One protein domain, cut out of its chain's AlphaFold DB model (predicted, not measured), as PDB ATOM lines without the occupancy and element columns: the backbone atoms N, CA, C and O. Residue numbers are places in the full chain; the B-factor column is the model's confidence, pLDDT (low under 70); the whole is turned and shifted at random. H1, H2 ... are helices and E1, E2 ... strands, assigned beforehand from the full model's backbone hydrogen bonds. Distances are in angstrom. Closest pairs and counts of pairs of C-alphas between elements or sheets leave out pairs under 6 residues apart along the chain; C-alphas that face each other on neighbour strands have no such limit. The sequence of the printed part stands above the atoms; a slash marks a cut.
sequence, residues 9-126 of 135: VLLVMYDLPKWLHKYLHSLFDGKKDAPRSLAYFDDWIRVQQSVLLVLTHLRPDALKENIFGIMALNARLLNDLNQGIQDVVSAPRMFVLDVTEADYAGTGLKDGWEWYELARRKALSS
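This is residues 9 to 126 of the 135 residues of an uncharacterized protein of Cryobacterium sp. TMT1-22 (UniProt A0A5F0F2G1). A twisted sheet of four strands stands in the middle, with H3 over one face and H1 and H2, steeply tilted to each other, over the other face. The far end of H2 and the turn after it, residues 76 to 86, stick out from this body before the chain folds back into E4. The printed part has 118 residues, with three named helices and four named strands in the order E1, H1, E2, E3, H2, E4, H3, and its class is mixed, helices and strands. The sheet's order is E2, E3, E1, E4, antiparallel throughout. The whole is compact, with a radius of gyration of the C-alphas of 15.3 A, yet elongated, spanning 48 by 31 by 23 A.

E1, residues 9 to 15, begins with C-alpha 9 at (-12.150, -4.720, 122.424) and is 20.1 A long. H1, residues 18 to 32, is 23.0 A long. E2 is residues 43 to 48 and E3 residues 51 to 56, 16.2 A and 15.7 A long. H2, residues 60 to 81, is the longest helix, 31.2 A, and ends with C-alpha 81 at (-21.777, 29.523, 119.939). E4, residues 93 to 98, is 17.2 A long. H3, residues 110 to 126, is 25.0 A long and ends with C-alpha 126 at (-14.609, -11.116, 132.351).

E2 and E3 form a hairpin, with N 45 and O 53 2.9 A apart, within hydrogen-bond range. Between E3 and E1, N 10 and O 54 are 2.8 A apart, and between E1 and E4, N 11 and O 97 are 2.8 A apart, both within that range. E1, H1, E2 and E3, H2, E4 are split strand-helix-strand units, two strands running the same way with another strand between them, and both crossovers are right-handed. The helices make three layers with the sheet, lying on both its faces. H3 is over E2 and E3 at a height over the sheet of 9.0 A; its closest C-alphas to E2 are those of Gly 112 and Val 47, 5.7 A. On the opposite face, H2 is over E1 at a height of 7.4 A, slantwise to the strands, at 37 degrees to E1 on the local plane; the closest C-alphas of H2 and E4 are those of Pro 60 and Val 96, 5.2 A. H1, on the same face as H2, is over E2 and E3 at a height of 10.3 A; its closest C-alphas to E2 are those of Phe 28 and Trp 44, 7.8 A. H1 and H2 are close but not clearly touching, with the C-alphas of Leu 20 and Met 71 closest at 7.8 A, and run opposite ways at a steep tilt of 64 degrees. H3 is apart from H1 and H2. Every O i to N i+4 pair is within hydrogen-bond range in H2 and H3, and 9 of 11 in H1.

The two C-alphas farthest apart are those of Gly 84 and Ser 125, 49.7 A. The printed part has no cut. The links H2 to E4 and E4 to H3 are long, 11 residues each. The mean pLDDT of the printed part is 73.6, and 41 residues are under 70: 30 to 40, 72 to 91 and 101 to 110.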
ATOM      1  N   VAL A   9     -13.108  -5.623 123.057       89.62
ATOM      2  CA  VAL A   9     -12.150  -4.720 122.424       89.62
ATOM      3  C   VAL A   9     -12.741  -4.303 121.089       89.62
ATOM      4  O   VAL A   9     -12.960  -5.139 120.220       89.62
ATOM      5  N   LEU A  10     -13.034  -3.015 120.942       90.69
ATOM      6  CA  LEU A  10     -13.644  -2.455 119.748       90.69
ATOM      7  C   LEU A  10     -12.637  -1.602 118.977       90.69
ATOM      8  O   LEU A  10     -11.920  -0.792 119.568       90.69
ATOM      9  N   LEU A  11     -12.622  -1.748 117.654       90.94
ATOM     10  CA  LEU A  11     -11.916  -0.865 116.733       90.94
ATOM     11  C   LEU A  11     -12.855   0.266 116.341       90.94
ATOM     12  O   LEU A  11     -13.939   0.021 115.810       90.94
ATOM     13  N   VAL A  12     -12.428   1.501 116.567       89.81
ATOM     14  CA  VAL A  12     -13.166   2.700 116.173       89.81
ATOM     15  C   VAL A  12     -12.377   3.410 115.087       89.81
ATOM     16  O   VAL A  12     -11.288   3.920 115.340       89.81
ATOM     17  N   MET A  13     -12.943   3.476 113.886       91.38
ATOM     18  CA  MET A  13     -12.419   4.266 112.774       91.38
ATOM     19  C   MET A  13     -13.356   5.433 112.509       91.38
ATOM     20  O   MET A  13     -14.577   5.257 112.503       91.38
ATOM     21  N   TYR A  14     -12.810   6.613 112.253       88.56
ATOM     22  CA  TYR A  14     -13.636   7.787 112.008       88.56
ATOM     23  C   TYR A  14     -13.072   8.699 110.925       88.56
ATOM     24  O   TYR A  14     -11.870   8.774 110.696       88.56
ATOM     25  N   ASP A  15     -13.967   9.430 110.278       87.56
ATOM     26  CA  ASP A  15     -13.649  10.520 109.368       87.56
ATOM     27  C   ASP A  15     -14.431  11.744 109.838       87.56
ATOM     28  O   ASP A  15     -15.665  11.780 109.762       87.56
ATOM     29  N   LEU A  16     -13.706  12.689 110.440       81.44
ATOM     30  CA  LEU A  16     -14.265  13.841 111.134       81.44
ATOM     31  C   LEU A  16     -13.595  15.133 110.657       81.44
ATOM     32  O   LEU A  16     -12.376  15.160 110.467       81.44
ATOM     33  N   PRO A  17     -14.348  16.242 110.586       75.69
ATOM     34  CA  PRO A  17     -13.776  17.571 110.419       75.69
ATOM     35  C   PRO A  17     -12.726  17.876 111.494       75.69
ATOM     36  O   PRO A  17     -12.849  17.452 112.643       75.69
ATOM     37  N   LYS A  18     -11.723  18.691 111.156       76.88
ATOM     38  CA  LYS A  18     -10.582  19.009 112.037       76.88
ATOM     39  C   LYS A  18     -10.985  19.510 113.431       76.88
ATOM     40  O   LYS A  18     -10.326  19.180 114.416       76.88
ATOM     41  N   TRP A  19     -12.041  20.318 113.524       73.81
ATOM     42  CA  TRP A  19     -12.538  20.838 114.803       73.81
ATOM     43  C   TRP A  19     -13.127  19.722 115.679       73.81
ATOM     44  O   TRP A  19     -12.878  19.673 116.882       73.81
ATOM     45  N   LEU A  20     -13.824  18.777 115.053       75.81
ATOM     46  CA  LEU A  20     -14.473  17.651 115.707       75.81
ATOM     47  C   LEU A  20     -13.473  16.538 116.060       75.81
ATOM     48  O   LEU A  20     -13.635  15.860 117.070       75.81
ATOM     49  N   HIS A  21     -12.386  16.417 115.289       77.31
ATOM     50  CA  HIS A  21     -11.234  15.565 115.602       77.31
ATOM     51  C   HIS A  21     -10.628  15.934 116.961       77.31
ATOM     52  O   HIS A  21     -10.560  15.092 117.850       77.31
ATOM     53  N   LYS A  22     -10.284  17.215 117.171       73.25
ATOM     54  CA  LYS A  22      -9.745  17.705 118.456       73.25
ATOM     55  C   LYS A  22     -10.701  17.462 119.622       73.25
ATOM     56  O   LYS A  22     -10.262  17.095 120.708       73.25
ATOM     57  N   TYR A  23     -11.994  17.664 119.384       75.12
ATOM     58  CA  TYR A  23     -13.018  17.442 120.394       75.12
ATOM     59  C   TYR A  23     -13.113  15.965 120.799       75.12
ATOM     60  O   TYR A  23     -13.137  15.662 121.989       75.12
ATOM     61  N   LEU A  24     -13.081  15.043 119.829       78.56
ATOM     62  CA  LEU A  24     -13.062  13.609 120.106       78.56
ATOM     63  C   LEU A  24     -11.850  13.219 120.965       78.56
ATOM     64  O   LEU A  24     -12.023  12.516 121.953       78.56
ATOM     65  N   HIS A  25     -10.645  13.716 120.660       74.69
ATOM     66  CA  HIS A  25      -9.471  13.454 121.514       74.69
ATOM     67  C   HIS A  25      -9.679  13.978 122.936       74.69
ATOM     68  O   HIS A  25      -9.461  13.238 123.887       74.69
ATOM     69  N   SER A  26     -10.208  15.194 123.096       73.88
ATOM     70  CA  SER A  26     -10.504  15.747 124.423       73.88
ATOM     71  C   SER A  26     -11.547  14.939 125.200       73.88
ATOM     72  O   SER A  26     -11.454  14.867 126.422       73.88
ATOM     73  N   LEU A  27     -12.539  14.342 124.532       73.81
ATOM     74  CA  LEU A  27     -13.512  13.455 125.179       73.81
ATOM     75  C   LEU A  27     -12.854  12.185 125.717       73.81
ATOM     76  O   LEU A  27     -13.215  11.697 126.787       73.81
ATOM     77  N   PHE A  28     -11.908  11.640 124.959       73.25
ATOM     78  CA  PHE A  28     -11.192  10.422 125.308       73.25
ATOM     79  C   PHE A  28     -10.116  10.681 126.382       73.25
ATOM     80  O   PHE A  28      -9.997   9.888 127.317       73.25
ATOM     81  N   ASP A  29      -9.412  11.815 126.329       70.12
ATOM     82  CA  ASP A  29      -8.430  12.240 127.341       70.12
ATOM     83  C   ASP A  29      -9.100  12.700 128.647       70.12
ATOM     84  O   ASP A  29      -8.676  12.320 129.741       70.12
ATOM     85  N   GLY A  30     -10.198  13.460 128.546       61.59
ATOM     86  CA  GLY A  30     -10.962  13.985 129.685       61.59
ATOM     87  C   GLY A  30     -11.610  12.904 130.554       61.59
ATOM     88  O   GLY A  30     -12.066  13.184 131.661       61.59
ATOM     89  N   LYS A  31     -11.605  11.645 130.101       55.78
ATOM     90  CA  LYS A  31     -12.018  10.494 130.907       55.78
ATOM     91  C   LYS A  31     -11.123  10.186 132.093       55.78
ATOM     92  O   LYS A  31     -11.612   9.523 133.004       55.78
ATOM     93  N   LYS A  32      -9.865  10.643 132.119       49.88
ATOM     94  CA  LYS A  32      -9.052  10.494 133.336       49.88
ATOM     95  C   LYS A  32      -9.723  11.143 134.555       49.88
ATOM     96  O   LYS A  32      -9.564  10.619 135.651       49.88
ATOM     97  N   ASP A  33     -10.548  12.172 134.333       50.72
ATOM     98  CA  ASP A  33     -11.150  12.987 135.394       50.72
ATOM     99  C   ASP A  33     -12.696  13.029 135.364       50.72
ATOM    100  O   ASP A  33     -13.322  13.705 136.182       50.72
ATOM    101  N   ALA A  34     -13.351  12.313 134.440       50.66
ATOM    102  CA  ALA A  34     -14.809  12.328 134.315       50.66
ATOM    103  C   ALA A  34     -15.498  11.366 135.313       50.66
ATOM    104  O   ALA A  34     -15.036  10.238 135.511       50.66
ATOM    105  N   PRO A  35     -16.654  11.741 135.901       45.47
ATOM    106  CA  PRO A  35     -17.450  10.840 136.732       45.47
ATOM    107  C   PRO A  35     -17.809   9.544 135.986       45.47
ATOM    108  O   PRO A  35     -18.200   9.582 134.818       45.47
ATOM    109  N   ARG A  36     -17.749   8.393 136.678       48.19
ATOM    110  CA  ARG A  36     -18.025   7.045 136.124       48.19
ATOM    111  C   ARG A  36     -19.341   6.926 135.336       48.19
ATOM    112  O   ARG A  36     -19.456   6.041 134.496       48.19
ATOM    113  N   SER A  37     -20.321   7.801 135.568       40.66
ATOM    114  CA  SER A  37     -21.597   7.833 134.837       40.66
ATOM    115  C   SER A  37     -21.477   8.261 133.367       40.66
ATOM    116  O   SER A  37     -22.400   8.008 132.599       40.66
ATOM    117  N   LEU A  38     -20.350   8.859 132.960       50.97
ATOM    118  CA  LEU A  38     -20.025   9.215 131.571       50.97
ATOM    119  C   LEU A  38     -18.955   8.287 130.959       50.97
ATOM    120  O   LEU A  38     -18.468   8.520 129.851       50.97
ATOM    121  N   ALA A  39     -18.556   7.221 131.662       58.84
ATOM    122  CA  ALA A  39     -17.530   6.300 131.191       58.84
ATOM    123  C   ALA A  39     -18.127   5.228 130.255       58.84
ATOM    124  O   ALA A  39     -18.421   4.112 130.657       58.84
ATOM    125  N   TYR A  40     -18.266   5.549 128.966       68.94
ATOM    126  CA  TYR A  40     -18.754   4.624 127.915       68.94
ATOM    127  C   TYR A  40     -17.796   3.466 127.555       68.94
ATOM    128  O   TYR A  40     -18.054   2.692 126.639       68.94
ATOM    129  N   PHE A  41     -16.635   3.410 128.199       75.94
ATOM    130  CA  PHE A  41     -15.534   2.479 127.949       75.94
ATOM    131  C   PHE A  41     -14.533   2.586 129.103       75.94
ATOM    132  O   PHE A  41     -14.406   3.668 129.690       75.94
ATOM    133  N   ASP A  42     -13.857   1.485 129.396       81.62
ATOM    134  CA  ASP A  42     -12.958   1.304 130.536       81.62
ATOM    135  C   ASP A  42     -11.552   1.820 130.246       81.62
ATOM    136  O   ASP A  42     -10.894   2.374 131.122       81.62
ATOM    137  N   ASP A  43     -11.091   1.626 129.013       85.56
ATOM    138  CA  ASP A  43      -9.741   1.973 128.582       85.56
ATOM    139  C   ASP A  43      -9.728   2.191 127.062       85.56
ATOM    140  O   ASP A  43     -10.646   1.758 126.354       85.56
ATOM    141  N   TRP A  44      -8.705   2.864 126.542       86.94
ATOM    142  CA  TRP A  44      -8.530   3.079 125.107       86.94
ATOM    143  C   TRP A  44      -7.079   3.400 124.740       86.94
ATOM    144  O   TRP A  44      -6.296   3.881 125.557       86.94
ATOM    145  N   ILE A  45      -6.742   3.209 123.467       85.12
ATOM    146  CA  ILE A  45      -5.490   3.691 122.885       85.12
ATOM    147  C   ILE A  45      -5.714   4.182 121.458       85.12
ATOM    148  O   ILE A  45      -6.521   3.638 120.701       85.12
ATOM    149  N   ARG A  46      -4.970   5.216 121.065       85.94
ATOM    150  CA  ARG A  46      -4.892   5.648 119.671       85.94
ATOM    151  C   ARG A  46      -3.811   4.867 118.937       85.94
ATOM    152  O   ARG A  46      -2.634   5.030 119.239       85.94
ATOM    153  N   VAL A  47      -4.208   4.088 117.935       84.00
ATOM    154  CA  VAL A  47      -3.271   3.302 117.111       84.00
ATOM    155  C   VAL A  47      -2.891   4.019 115.815       84.00
ATOM    156  O   VAL A  47      -1.780   3.843 115.323       84.00
ATOM    157  N   GLN A  48      -3.772   4.875 115.286       85.25
ATOM    158  CA  GLN A  48      -3.495   5.783 114.164       85.25
ATOM    159  C   GLN A  48      -4.264   7.100 114.337       85.25
ATOM    160  O   GLN A  48      -5.131   7.213 115.202       85.25
ATOM    161  N   GLN A  49      -3.981   8.107 113.504       84.25
ATOM    162  CA  GLN A  49      -4.585   9.445 113.616       84.25
ATOM    163  C   GLN A  49      -6.120   9.431 113.703       84.25
ATOM    164  O   GLN A  49      -6.682  10.266 114.411       84.25
ATOM    165  N   SER A  50      -6.769   8.487 113.019       87.69
ATOM    166  CA  SER A  50      -8.228   8.351 112.988       87.69
ATOM    167  C   SER A  50      -8.719   6.951 113.371       87.69
ATOM    168  O   SER A  50      -9.806   6.537 112.967       87.69
ATOM    169  N   VAL A  51      -7.899   6.210 114.126       87.38
ATOM    170  CA  VAL A  51      -8.194   4.837 114.552       87.38
ATOM    171  C   VAL A  51      -7.861   4.661 116.029       87.38
ATOM    172  O   VAL A  51      -6.739   4.942 116.464       87.38
ATOM    173  N   LEU A  52      -8.836   4.174 116.791       88.31
ATOM    174  CA  LEU A  52      -8.725   3.879 118.217       88.31
ATOM    175  C   LEU A  52      -9.043   2.410 118.471       88.31
ATOM    176  O   LEU A  52      -9.892   1.828 117.796       88.31
ATOM    177  N   LEU A  53      -8.417   1.852 119.499       88.25
ATOM    178  CA  LEU A  53      -8.905   0.656 120.168       88.25
ATOM    179  C   LEU A  53      -9.549   1.062 121.488       88.25
ATOM    180  O   LEU A  53      -9.039   1.937 122.190       88.25
ATOM    181  N   VAL A  54     -10.673   0.437 121.813       89.12
ATOM    182  CA  VAL A  54     -11.500   0.785 122.968       89.12
ATOM    183  C   VAL A  54     -11.894  -0.482 123.712       89.12
ATOM    184  O   VAL A  54     -12.477  -1.385 123.123       89.12
ATOM    185  N   LEU A  55     -11.609  -0.547 125.010       89.56
ATOM    186  CA  LEU A  55     -12.051  -1.625 125.888       89.56
ATOM    187  C   LEU A  55     -13.363  -1.199 126.546       89.56
ATOM    188  O   LEU A  55     -13.395  -0.204 127.264       89.56
ATOM    189  N   THR A  56     -14.459  -1.908 126.296       88.25
ATOM    190  CA  THR A  56     -15.781  -1.505 126.790       88.25
ATOM    191  C   THR A  56     -16.729  -2.676 126.981       88.25
ATOM    192  O   THR A  56     -16.575  -3.731 126.377       88.25
ATOM    193  N   HIS A  57     -17.751  -2.459 127.801       87.12
ATOM    194  CA  HIS A  57     -18.913  -3.333 127.918       87.12
ATOM    195  C   HIS A  57     -19.999  -3.056 126.868       87.12
ATOM    196  O   HIS A  57     -21.012  -3.753 126.813       87.12
ATOM    197  N   LEU A  58     -19.840  -1.995 126.075       87.25
ATOM    198  CA  LEU A  58     -20.807  -1.624 125.055       87.25
ATOM    199  C   LEU A  58     -20.678  -2.512 123.817       87.25
ATOM    200  O   LEU A  58     -19.588  -2.908 123.413       87.25
ATOM    201  N   ARG A  59     -21.818  -2.763 123.172       88.94
ATOM    202  CA  ARG A  59     -21.844  -3.289 121.804       88.94
ATOM    203  C   ARG A  59     -21.407  -2.189 120.819       88.94
ATOM    204  O   ARG A  59     -21.585  -1.010 121.141       88.94
ATOM    205  N   PRO A  60     -20.892  -2.544 119.626       90.00
ATOM    206  CA  PRO A  60     -20.436  -1.574 118.628       90.00
ATOM    207  C   PRO A  60     -21.426  -0.439 118.342       90.00
ATOM    208  O   PRO A  60     -21.048   0.731 118.413       90.00
ATOM    209  N   ASP A  61     -22.699  -0.771 118.114       89.25
ATOM    210  CA  ASP A  61     -23.742   0.218 117.821       89.25
ATOM    211  C   ASP A  61     -23.991   1.159 119.002       89.25
ATOM    212  O   ASP A  61     -24.038   2.372 118.824       89.25
ATOM    213  N   ALA A  62     -24.033   0.627 120.227       88.06
ATOM    214  CA  ALA A  62     -24.221   1.435 121.429       88.06
ATOM    215  C   ALA A  62     -23.036   2.384 121.680       88.06
ATOM    216  O   ALA A  62     -23.229   3.532 122.080       88.06
ATOM    217  N   LEU A  63     -21.794   1.940 121.440       87.25
ATOM    218  CA  LEU A  63     -20.629   2.826 121.532       87.25
ATOM    219  C   LEU A  63     -20.701   3.928 120.466       87.25
ATOM    220  O   LEU A  63     -20.476   5.098 120.779       87.25
ATOM    221  N   LYS A  64     -21.050   3.562 119.228       87.38
ATOM    222  CA  LYS A  64     -21.213   4.496 118.110       87.38
ATOM    223  C   LYS A  64     -22.276   5.553 118.411       87.38
ATOM    224  O   LYS A  64     -22.001   6.742 118.261       87.38
ATOM    225  N   GLU A  65     -23.456   5.139 118.863       84.25
ATOM    226  CA  GLU A  65     -24.557   6.030 119.244       84.25
ATOM    227  C   GLU A  65     -24.166   6.974 120.377       84.25
ATOM    228  O   GLU A  65     -24.440   8.168 120.289       84.25
ATOM    229  N   ASN A  66     -23.467   6.483 121.402       82.69
ATOM    230  CA  ASN A  66     -23.009   7.324 122.506       82.69
ATOM    231  C   ASN A  66     -22.005   8.383 122.042       82.69
ATOM    232  O   ASN A  66     -22.152   9.561 122.372       82.69
ATOM    233  N   ILE A  67     -21.009   7.990 121.241       80.50
ATOM    234  CA  ILE A  67     -20.021   8.934 120.710       80.50
ATOM    235  C   ILE A  67     -20.716   9.979 119.822       80.50
ATOM    236  O   ILE A  67     -20.524  11.179 120.027       80.50
ATOM    237  N   PHE A  68     -21.588   9.557 118.899       79.06
ATOM    238  CA  PHE A  68     -22.343  10.489 118.057       79.06
ATOM    239  C   PHE A  68     -23.314  11.365 118.842       79.06
ATOM    240  O   PHE A  68     -23.442  12.538 118.512       79.06
ATOM    241  N   GLY A  69     -23.981  10.843 119.868       73.81
ATOM    242  CA  GLY A  69     -24.918  11.596 120.699       73.81
ATOM    243  C   GLY A  69     -24.229  12.756 121.412       73.81
ATOM    244  O   GLY A  69     -24.713  13.888 121.368       73.81
ATOM    245  N   ILE A  70     -23.044  12.512 121.979       71.50
ATOM    246  CA  ILE A  70     -22.221  13.559 122.600       71.50
ATOM    247  C   ILE A  70     -21.753  14.551 121.543       71.50
ATOM    248  O   ILE A  70     -21.859  15.761 121.740       71.50
ATOM    249  N   MET A  71     -21.256  14.056 120.411       71.88
ATOM    250  CA  MET A  71     -20.790  14.914 119.328       71.88
ATOM    251  C   MET A  71     -21.918  15.773 118.761       71.88
ATOM    252  O   MET A  71     -21.680  16.937 118.488       71.88
ATOM    253  N   ALA A  72     -23.141  15.258 118.635       68.44
ATOM    254  CA  ALA A  72     -24.301  16.000 118.152       68.44
ATOM    255  C   ALA A  72     -24.786  17.036 119.173       68.44
ATOM    256  O   ALA A  72     -25.072  18.172 118.796       68.44
ATOM    257  N   LEU A  73     -24.834  16.678 120.462       65.25
ATOM    258  CA  LEU A  73     -25.171  17.608 121.541       65.25
ATOM    259  C   LEU A  73     -24.171  18.772 121.589       65.25
ATOM    260  O   LEU A  73     -24.566  19.932 121.665       65.25
ATOM    261  N   ASN A  74     -22.880  18.467 121.472       62.81
ATOM    262  CA  ASN A  74     -21.824  19.471 121.542       62.81
ATOM    263  C   ASN A  74     -21.616  20.215 120.223       62.81
ATOM    264  O   ASN A  74     -21.282  21.387 120.257       62.81
ATOM    265  N   ALA A  75     -21.872  19.601 119.067       63.25
ATOM    266  CA  ALA A  75     -21.888  20.295 117.782       63.25
ATOM    267  C   ALA A  75     -23.027  21.313 117.716       63.25
ATOM    268  O   ALA A  75     -22.825  22.390 117.172       63.25
ATOM    269  N   ARG A  76     -24.199  21.012 118.298       62.25
ATOM    270  CA  ARG A  76     -25.277  22.000 118.456       62.25
ATOM    271  C   ARG A  76     -24.839  23.144 119.363       62.25
ATOM    272  O   ARG A  76     -24.878  24.278 118.919       62.25
ATOM    273  N   LEU A  77     -24.297  22.842 120.546       59.28
ATOM    274  CA  LEU A  77     -23.755  23.868 121.448       59.28
ATOM    275  C   LEU A  77     -22.665  24.722 120.780       59.28
ATOM    276  O   LEU A  77     -22.643  25.934 120.943       59.28
ATOM    277  N   LEU A  78     -21.773  24.110 120.001       57.19
ATOM    278  CA  LEU A  78     -20.692  24.804 119.303       57.19
ATOM    279  C   LEU A  78     -21.182  25.592 118.083       57.19
ATOM    280  O   LEU A  78     -20.645  26.665 117.837       57.19
ATOM    281  N   ASN A  79     -22.187  25.112 117.345       59.31
ATOM    282  CA  ASN A  79     -22.831  25.866 116.261       59.31
ATOM    283  C   ASN A  79     -23.656  27.040 116.802       59.31
ATOM    284  O   ASN A  79     -23.637  28.114 116.209       59.31
ATOM    285  N   ASP A  80     -24.326  26.864 117.941       55.78
ATOM    286  CA  ASP A  80     -25.052  27.936 118.628       55.78
ATOM    287  C   ASP A  80     -24.081  29.014 119.147       55.78
ATOM    288  O   ASP A  80     -24.409  30.201 119.149       55.78
ATOM    289  N   LEU A  81     -22.859  28.618 119.529       51.19
ATOM    290  CA  LEU A  81     -21.777  29.523 119.939       51.19
ATOM    291  C   LEU A  81     -21.004  30.144 118.758       51.19
ATOM    292  O   LEU A  81     -20.473  31.242 118.898       51.19
ATOM    293  N   ASN A  82     -20.944  29.477 117.601       50.81
ATOM    294  CA  ASN A  82     -20.259  29.941 116.390       50.81
ATOM    295  C   ASN A  82     -21.229  29.960 115.197       50.81
ATOM    296  O   ASN A  82     -21.229  29.044 114.373       50.81
ATOM    297  N   GLN A  83     -21.981  31.053 115.036       49.84
ATOM    298  CA  GLN A  83     -22.870  31.321 113.888       49.84
ATOM    299  C   GLN A  83     -22.142  31.494 112.524       49.84
ATOM    300  O   GLN A  83     -22.599  32.246 111.668       49.84
ATOM    301  N   GLY A  84     -20.994  30.849 112.293       49.78
ATOM    302  CA  GLY A  84     -20.103  31.191 111.175       49.78
ATOM    303  C   GLY A  84     -19.378  30.046 110.470       49.78
ATOM    304  O   GLY A  84     -18.572  30.324 109.588       49.78
ATOM    305  N   ILE A  85     -19.618  28.774 110.802       54.75
ATOM    306  CA  ILE A  85     -18.956  27.668 110.087       54.75
ATOM    307  C   ILE A  85     -19.788  27.298 108.849       54.75
ATOM    308  O   ILE A  85     -20.609  26.387 108.882       54.75
ATOM    309  N   GLN A  86     -19.581  28.047 107.762       49.50
ATOM    310  CA  GLN A  86     -20.142  27.795 106.424       49.50
ATOM    311  C   GLN A  86     -19.219  26.965 105.515       49.50
ATOM    312  O   GLN A  86     -19.318  27.041 104.294       49.50
ATOM    313  N   ASP A  87     -18.325  26.149 106.067       53.22
ATOM    314  CA  ASP A  87     -17.660  25.154 105.229       53.22
ATOM    315  C   ASP A  87     -18.608  23.979 105.021       53.22
ATOM    316  O   ASP A  87     -19.272  23.546 105.958       53.22
ATOM    317  N   VAL A  88     -18.696  23.475 103.790       50.00
ATOM    318  CA  VAL A  88     -19.460  22.274 103.433       50.00
ATOM    319  C   VAL A  88     -18.911  21.106 104.256       50.00
ATOM    320  O   VAL A  88     -17.951  20.439 103.875       50.00
ATOM    321  N   VAL A  89     -19.470  20.910 105.449       55.50
ATOM    322  CA  VAL A  89     -18.981  19.916 106.395       55.50
ATOM    323  C   VAL A  89     -19.422  18.557 105.876       55.50
ATOM    324  O   VAL A  89     -20.605  18.219 105.931       55.50
ATOM    325  N   SER A  90     -18.477  17.760 105.374       60.62
ATOM    326  CA  SER A  90     -18.709  16.331 105.175       60.62
ATOM    327  C   SER A  90     -19.277  15.755 106.467       60.62
ATOM    328  O   SER A  90     -18.675  15.901 107.535       60.62
ATOM    329  N   ALA A  91     -20.458  15.140 106.375       68.25
ATOM    330  CA  ALA A  91     -21.114  14.544 107.528       68.25
ATOM    331  C   ALA A  91     -20.134  13.589 108.238       68.25
ATOM    332  O   ALA A  91     -19.495  12.782 107.554       68.25
ATOM    333  N   PRO A  92     -19.995  13.672 109.573       76.62
ATOM    334  CA  PRO A  92     -19.050  12.847 110.311       76.62
ATOM    335  C   PRO A  92     -19.370  11.364 110.118       76.62
ATOM    336  O   PRO A  92     -20.525  10.948 110.232       76.62
ATOM    337  N   ARG A  93     -18.346  10.555 109.837       85.25
ATOM    338  CA  ARG A  93     -18.486   9.104 109.636       85.25
ATOM    339  C   ARG A  93     -17.730   8.361 110.723       85.25
ATOM    340  O   ARG A  93     -16.625   8.747 111.093       85.25
ATOM    341  N   MET A  94     -18.322   7.279 111.219       87.81
ATOM    342  CA  MET A  94     -17.693   6.407 112.207       87.81
ATOM    343  C   MET A  94     -18.106   4.959 111.982       87.81
ATOM    344  O   MET A  94     -19.290   4.651 111.784       87.81
ATOM    345  N   PHE A  95     -17.117   4.084 112.065       90.81
ATOM    346  CA  PHE A  95     -17.254   2.640 112.025       90.81
ATOM    347  C   PHE A  95     -16.722   2.078 113.336       90.81
ATOM    348  O   PHE A  95     -15.638   2.455 113.778       90.81
ATOM    349  N   VAL A  96     -17.510   1.206 113.957       91.00
ATOM    350  CA  VAL A  96     -17.147   0.519 115.194       91.00
ATOM    351  C   VAL A  96     -17.291  -0.970 114.935       91.00
ATOM    352  O   VAL A  96     -18.335  -1.404 114.452       91.00
ATOM    353  N   LEU A  97     -16.240  -1.731 115.211       90.62
ATOM    354  CA  LEU A  97     -16.172  -3.167 114.947       90.62
ATOM    355  C   LEU A  97     -15.683  -3.885 116.202       90.62
ATOM    356  O   LEU A  97     -14.834  -3.353 116.916       90.62
ATOM    357  N   ASP A  98     -16.216  -5.075 116.470       88.50
ATOM    358  CA  ASP A  98     -15.651  -5.975 117.480       88.50
ATOM    359  C   ASP A  98     -14.361  -6.575 116.913       88.50
ATOM    360  O   ASP A  98     -14.328  -6.982 115.752       88.50
ATOM    361  N   VAL A  99     -13.290  -6.566 117.700       83.38
ATOM    362  CA  VAL A  99     -11.983  -7.058 117.265       83.38
ATOM    363  C   VAL A  99     -11.786  -8.453 117.825       83.38
ATOM    364  O   VAL A  99     -11.544  -8.617 119.025       83.38
ATOM    365  N   THR A 100     -11.838  -9.464 116.960       71.69
ATOM    366  CA  THR A 100     -11.451 -10.821 117.350       71.69
ATOM    367  C   THR A 100      -9.952 -11.047 117.141       71.69
ATOM    368  O   THR A 100      -9.268 -10.268 116.477       71.69
ATOM    369  N   GLU A 101      -9.421 -12.123 117.726       56.50
ATOM    370  CA  GLU A 101      -8.013 -12.527 117.579       56.50
ATOM    371  C   GLU A 101      -7.612 -12.758 116.112       56.50
ATOM    372  O   GLU A 101      -6.461 -12.533 115.751       56.50
ATOM    373  N   ALA A 102      -8.561 -13.146 115.254       58.91
ATOM    374  CA  ALA A 102      -8.317 -13.316 113.823       58.91
ATOM    375  C   ALA A 102      -8.211 -11.978 113.066       58.91
ATOM    376  O   ALA A 102      -7.609 -11.933 111.995       58.91
ATOM    377  N   ASP A 103      -8.772 -10.895 113.618       59.34
ATOM    378  CA  ASP A 103      -8.940  -9.616 112.918       59.34
ATOM    379  C   ASP A 103      -7.802  -8.624 113.192       59.34
ATOM    380  O   ASP A 103      -7.565  -7.708 112.401       59.34
ATOM    381  N   TYR A 104      -7.075  -8.786 114.303       64.31
ATOM    382  CA  TYR A 104      -5.984  -7.886 114.679       64.31
ATOM    383  C   TYR A 104      -4.622  -8.499 114.358       64.31
ATOM    384  O   TYR A 104      -3.914  -8.978 115.234       64.31
ATOM    385  N   ALA A 105      -4.247  -8.466 113.079       58.00
ATOM    386  CA  ALA A 105      -2.919  -8.834 112.585       58.00
ATOM    387  C   ALA A 105      -2.252  -7.612 111.925       58.00
ATOM    388  O   ALA A 105      -2.069  -7.562 110.712       58.00
ATOM    389  N   GLY A 106      -1.958  -6.562 112.700       57.31
ATOM    390  CA  GLY A 106      -1.420  -5.297 112.171       57.31
ATOM    391  C   GLY A 106       0.016  -5.001 112.602       57.31
ATOM    392  O   GLY A 106       0.409  -5.299 113.713       57.31
ATOM    393  N   THR A 107       0.828  -4.330 111.788       50.16
ATOM    394  CA  THR A 107       2.102  -3.736 112.246       50.16
ATOM    395  C   THR A 107       1.828  -2.364 112.877       50.16
ATOM    396  O   THR A 107       1.955  -1.333 112.218       50.16
ATOM    397  N   GLY A 108       1.354  -2.345 114.125       53.97
ATOM    398  CA  GLY A 108       1.142  -1.117 114.901       53.97
ATOM    399  C   GLY A 108       2.401  -0.648 115.634       53.97
ATOM    400  O   GLY A 108       3.362  -1.402 115.788       53.97
ATOM    401  N   LEU A 109       2.385   0.597 116.129       55.69
ATOM    402  CA  LEU A 109       3.334   1.053 117.154       55.69
ATOM    403  C   LEU A 109       3.340   0.036 118.309       55.69
ATOM    404  O   LEU A 109       2.273  -0.461 118.674       55.69
ATOM    405  N   LYS A 110       4.518  -0.278 118.864       57.25
ATOM    406  CA  LYS A 110       4.720  -1.312 119.903       57.25
ATOM    407  C   LYS A 110       3.676  -1.236 121.035       57.25
ATOM    408  O   LYS A 110       3.137  -2.258 121.449       57.25
ATOM    409  N   ASP A 111       3.302  -0.017 121.412       72.25
ATOM    410  CA  ASP A 111       2.333   0.287 122.468       72.25
ATOM    411  C   ASP A 111       0.902  -0.196 122.154       72.25
ATOM    412  O   ASP A 111       0.164  -0.590 123.054       72.25
ATOM    413  N   GLY A 112       0.499  -0.217 120.878       75.62
ATOM    414  CA  GLY A 112      -0.830  -0.667 120.445       75.62
ATOM    415  C   GLY A 112      -1.050  -2.167 120.629       75.62
ATOM    416  O   GLY A 112      -2.144  -2.591 120.998       75.62
ATOM    417  N   TRP A 113      -0.008  -2.968 120.401       77.38
ATOM    418  CA  TRP A 113      -0.045  -4.420 120.592       77.38
ATOM    419  C   TRP A 113      -0.050  -4.815 122.060       77.38
ATOM    420  O   TRP A 113      -0.867  -5.634 122.478       77.38
ATOM    421  N   GLU A 114       0.840  -4.211 122.847       82.19
ATOM    422  CA  GLU A 114       0.914  -4.465 124.286       82.19
ATOM    423  C   GLU A 114      -0.401  -4.079 124.977       82.19
ATOM    424  O   GLU A 114      -0.919  -4.840 125.802       82.19
ATOM    425  N   TRP A 115      -0.986  -2.942 124.583       86.69
ATOM    426  CA  TRP A 115      -2.297  -2.523 125.069       86.69
ATOM    427  C   TRP A 115      -3.400  -3.507 124.653       86.69
ATOM    428  O   TRP A 115      -4.193  -3.916 125.503       86.69
ATOM    429  N   TYR A 116      -3.431  -3.942 123.384       84.31
ATOM    430  CA  TYR A 116      -4.428  -4.900 122.888       84.31
ATOM    431  C   TYR A 116      -4.388  -6.219 123.667       84.31
ATOM    432  O   TYR A 116      -5.422  -6.666 124.160       84.31
ATOM    433  N   GLU A 117      -3.209  -6.811 123.855       84.12
ATOM    434  CA  GLU A 117      -3.060  -8.071 124.596       84.12
ATOM    435  C   GLU A 117      -3.457  -7.939 126.072       84.12
ATOM    436  O   GLU A 117      -4.008  -8.865 126.678       84.12
ATOM    437  N   LEU A 118      -3.206  -6.783 126.692       86.69
ATOM    438  CA  LEU A 118      -3.679  -6.511 128.049       86.69
ATOM    439  C   LEU A 118      -5.208  -6.386 128.097       86.69
ATOM    440  O   LEU A 118      -5.851  -7.007 128.947       86.69
ATOM    441  N   ALA A 119      -5.794  -5.607 127.188       86.31
ATOM    442  CA  ALA A 119      -7.235  -5.396 127.095       86.31
ATOM    443  C   ALA A 119      -7.980  -6.702 126.780       86.31
ATOM    444  O   ALA A 119      -8.986  -7.014 127.416       86.31
ATOM    445  N   ARG A 120      -7.437  -7.519 125.876       83.56
ATOM    446  CA  ARG A 120      -7.943  -8.851 125.532       83.56
ATOM    447  C   ARG A 120      -7.948  -9.781 126.738       83.56
ATOM    448  O   ARG A 120      -8.962 -10.419 126.999       83.56
ATOM    449  N   ARG A 121      -6.850  -9.857 127.498       84.31
ATOM    450  CA  ARG A 121      -6.793 -10.696 128.709       84.31
ATOM    451  C   ARG A 121      -7.851 -10.289 129.733       84.31
ATOM    452  O   ARG A 121      -8.517 -11.168 130.274       84.31
ATOM    453  N   LYS A 122      -8.061  -8.982 129.936       84.88
ATOM    454  CA  LYS A 122      -9.161  -8.455 130.767       84.88
ATOM    455  C   LYS A 122     -10.540  -8.831 130.205       84.88
ATOM    456  O   LYS A 122     -11.442  -9.188 130.958       84.88
ATOM    457  N   ALA A 123     -10.707  -8.772 128.885       82.94
ATOM    458  CA  ALA A 123     -11.954  -9.143 128.230       82.94
ATOM    459  C   ALA A 123     -12.281 -10.630 128.405       82.94
ATOM    460  O   ALA A 123     -13.392 -10.975 128.804       82.94
ATOM    461  N   LEU A 124     -11.302 -11.504 128.187       81.06
ATOM    462  CA  LEU A 124     -11.441 -12.947 128.365       81.06
ATOM    463  C   LEU A 124     -11.712 -13.322 129.826       81.06
ATOM    464  O   LEU A 124     -12.614 -14.114 130.085       81.06
ATOM    465  N   SER A 125     -11.001 -12.721 130.785       80.75
ATOM    466  CA  SER A 125     -11.240 -12.999 132.207       80.75
ATOM    467  C   SER A 125     -12.625 -12.551 132.679       80.75
ATOM    468  O   SER A 125     -13.180 -13.183 133.570       80.75
ATOM    469  N   SER A 126     -13.225 -11.527 132.058       76.94
ATOM    470  CA  SER A 126     -14.609 -11.116 132.351       76.94
ATOM    471  C   SER A 126     -15.675 -12.106 131.860       76.94
ATOM    472  O   SER A 126     -16.805 -12.078 132.343       76.94
TER     473      SER A 126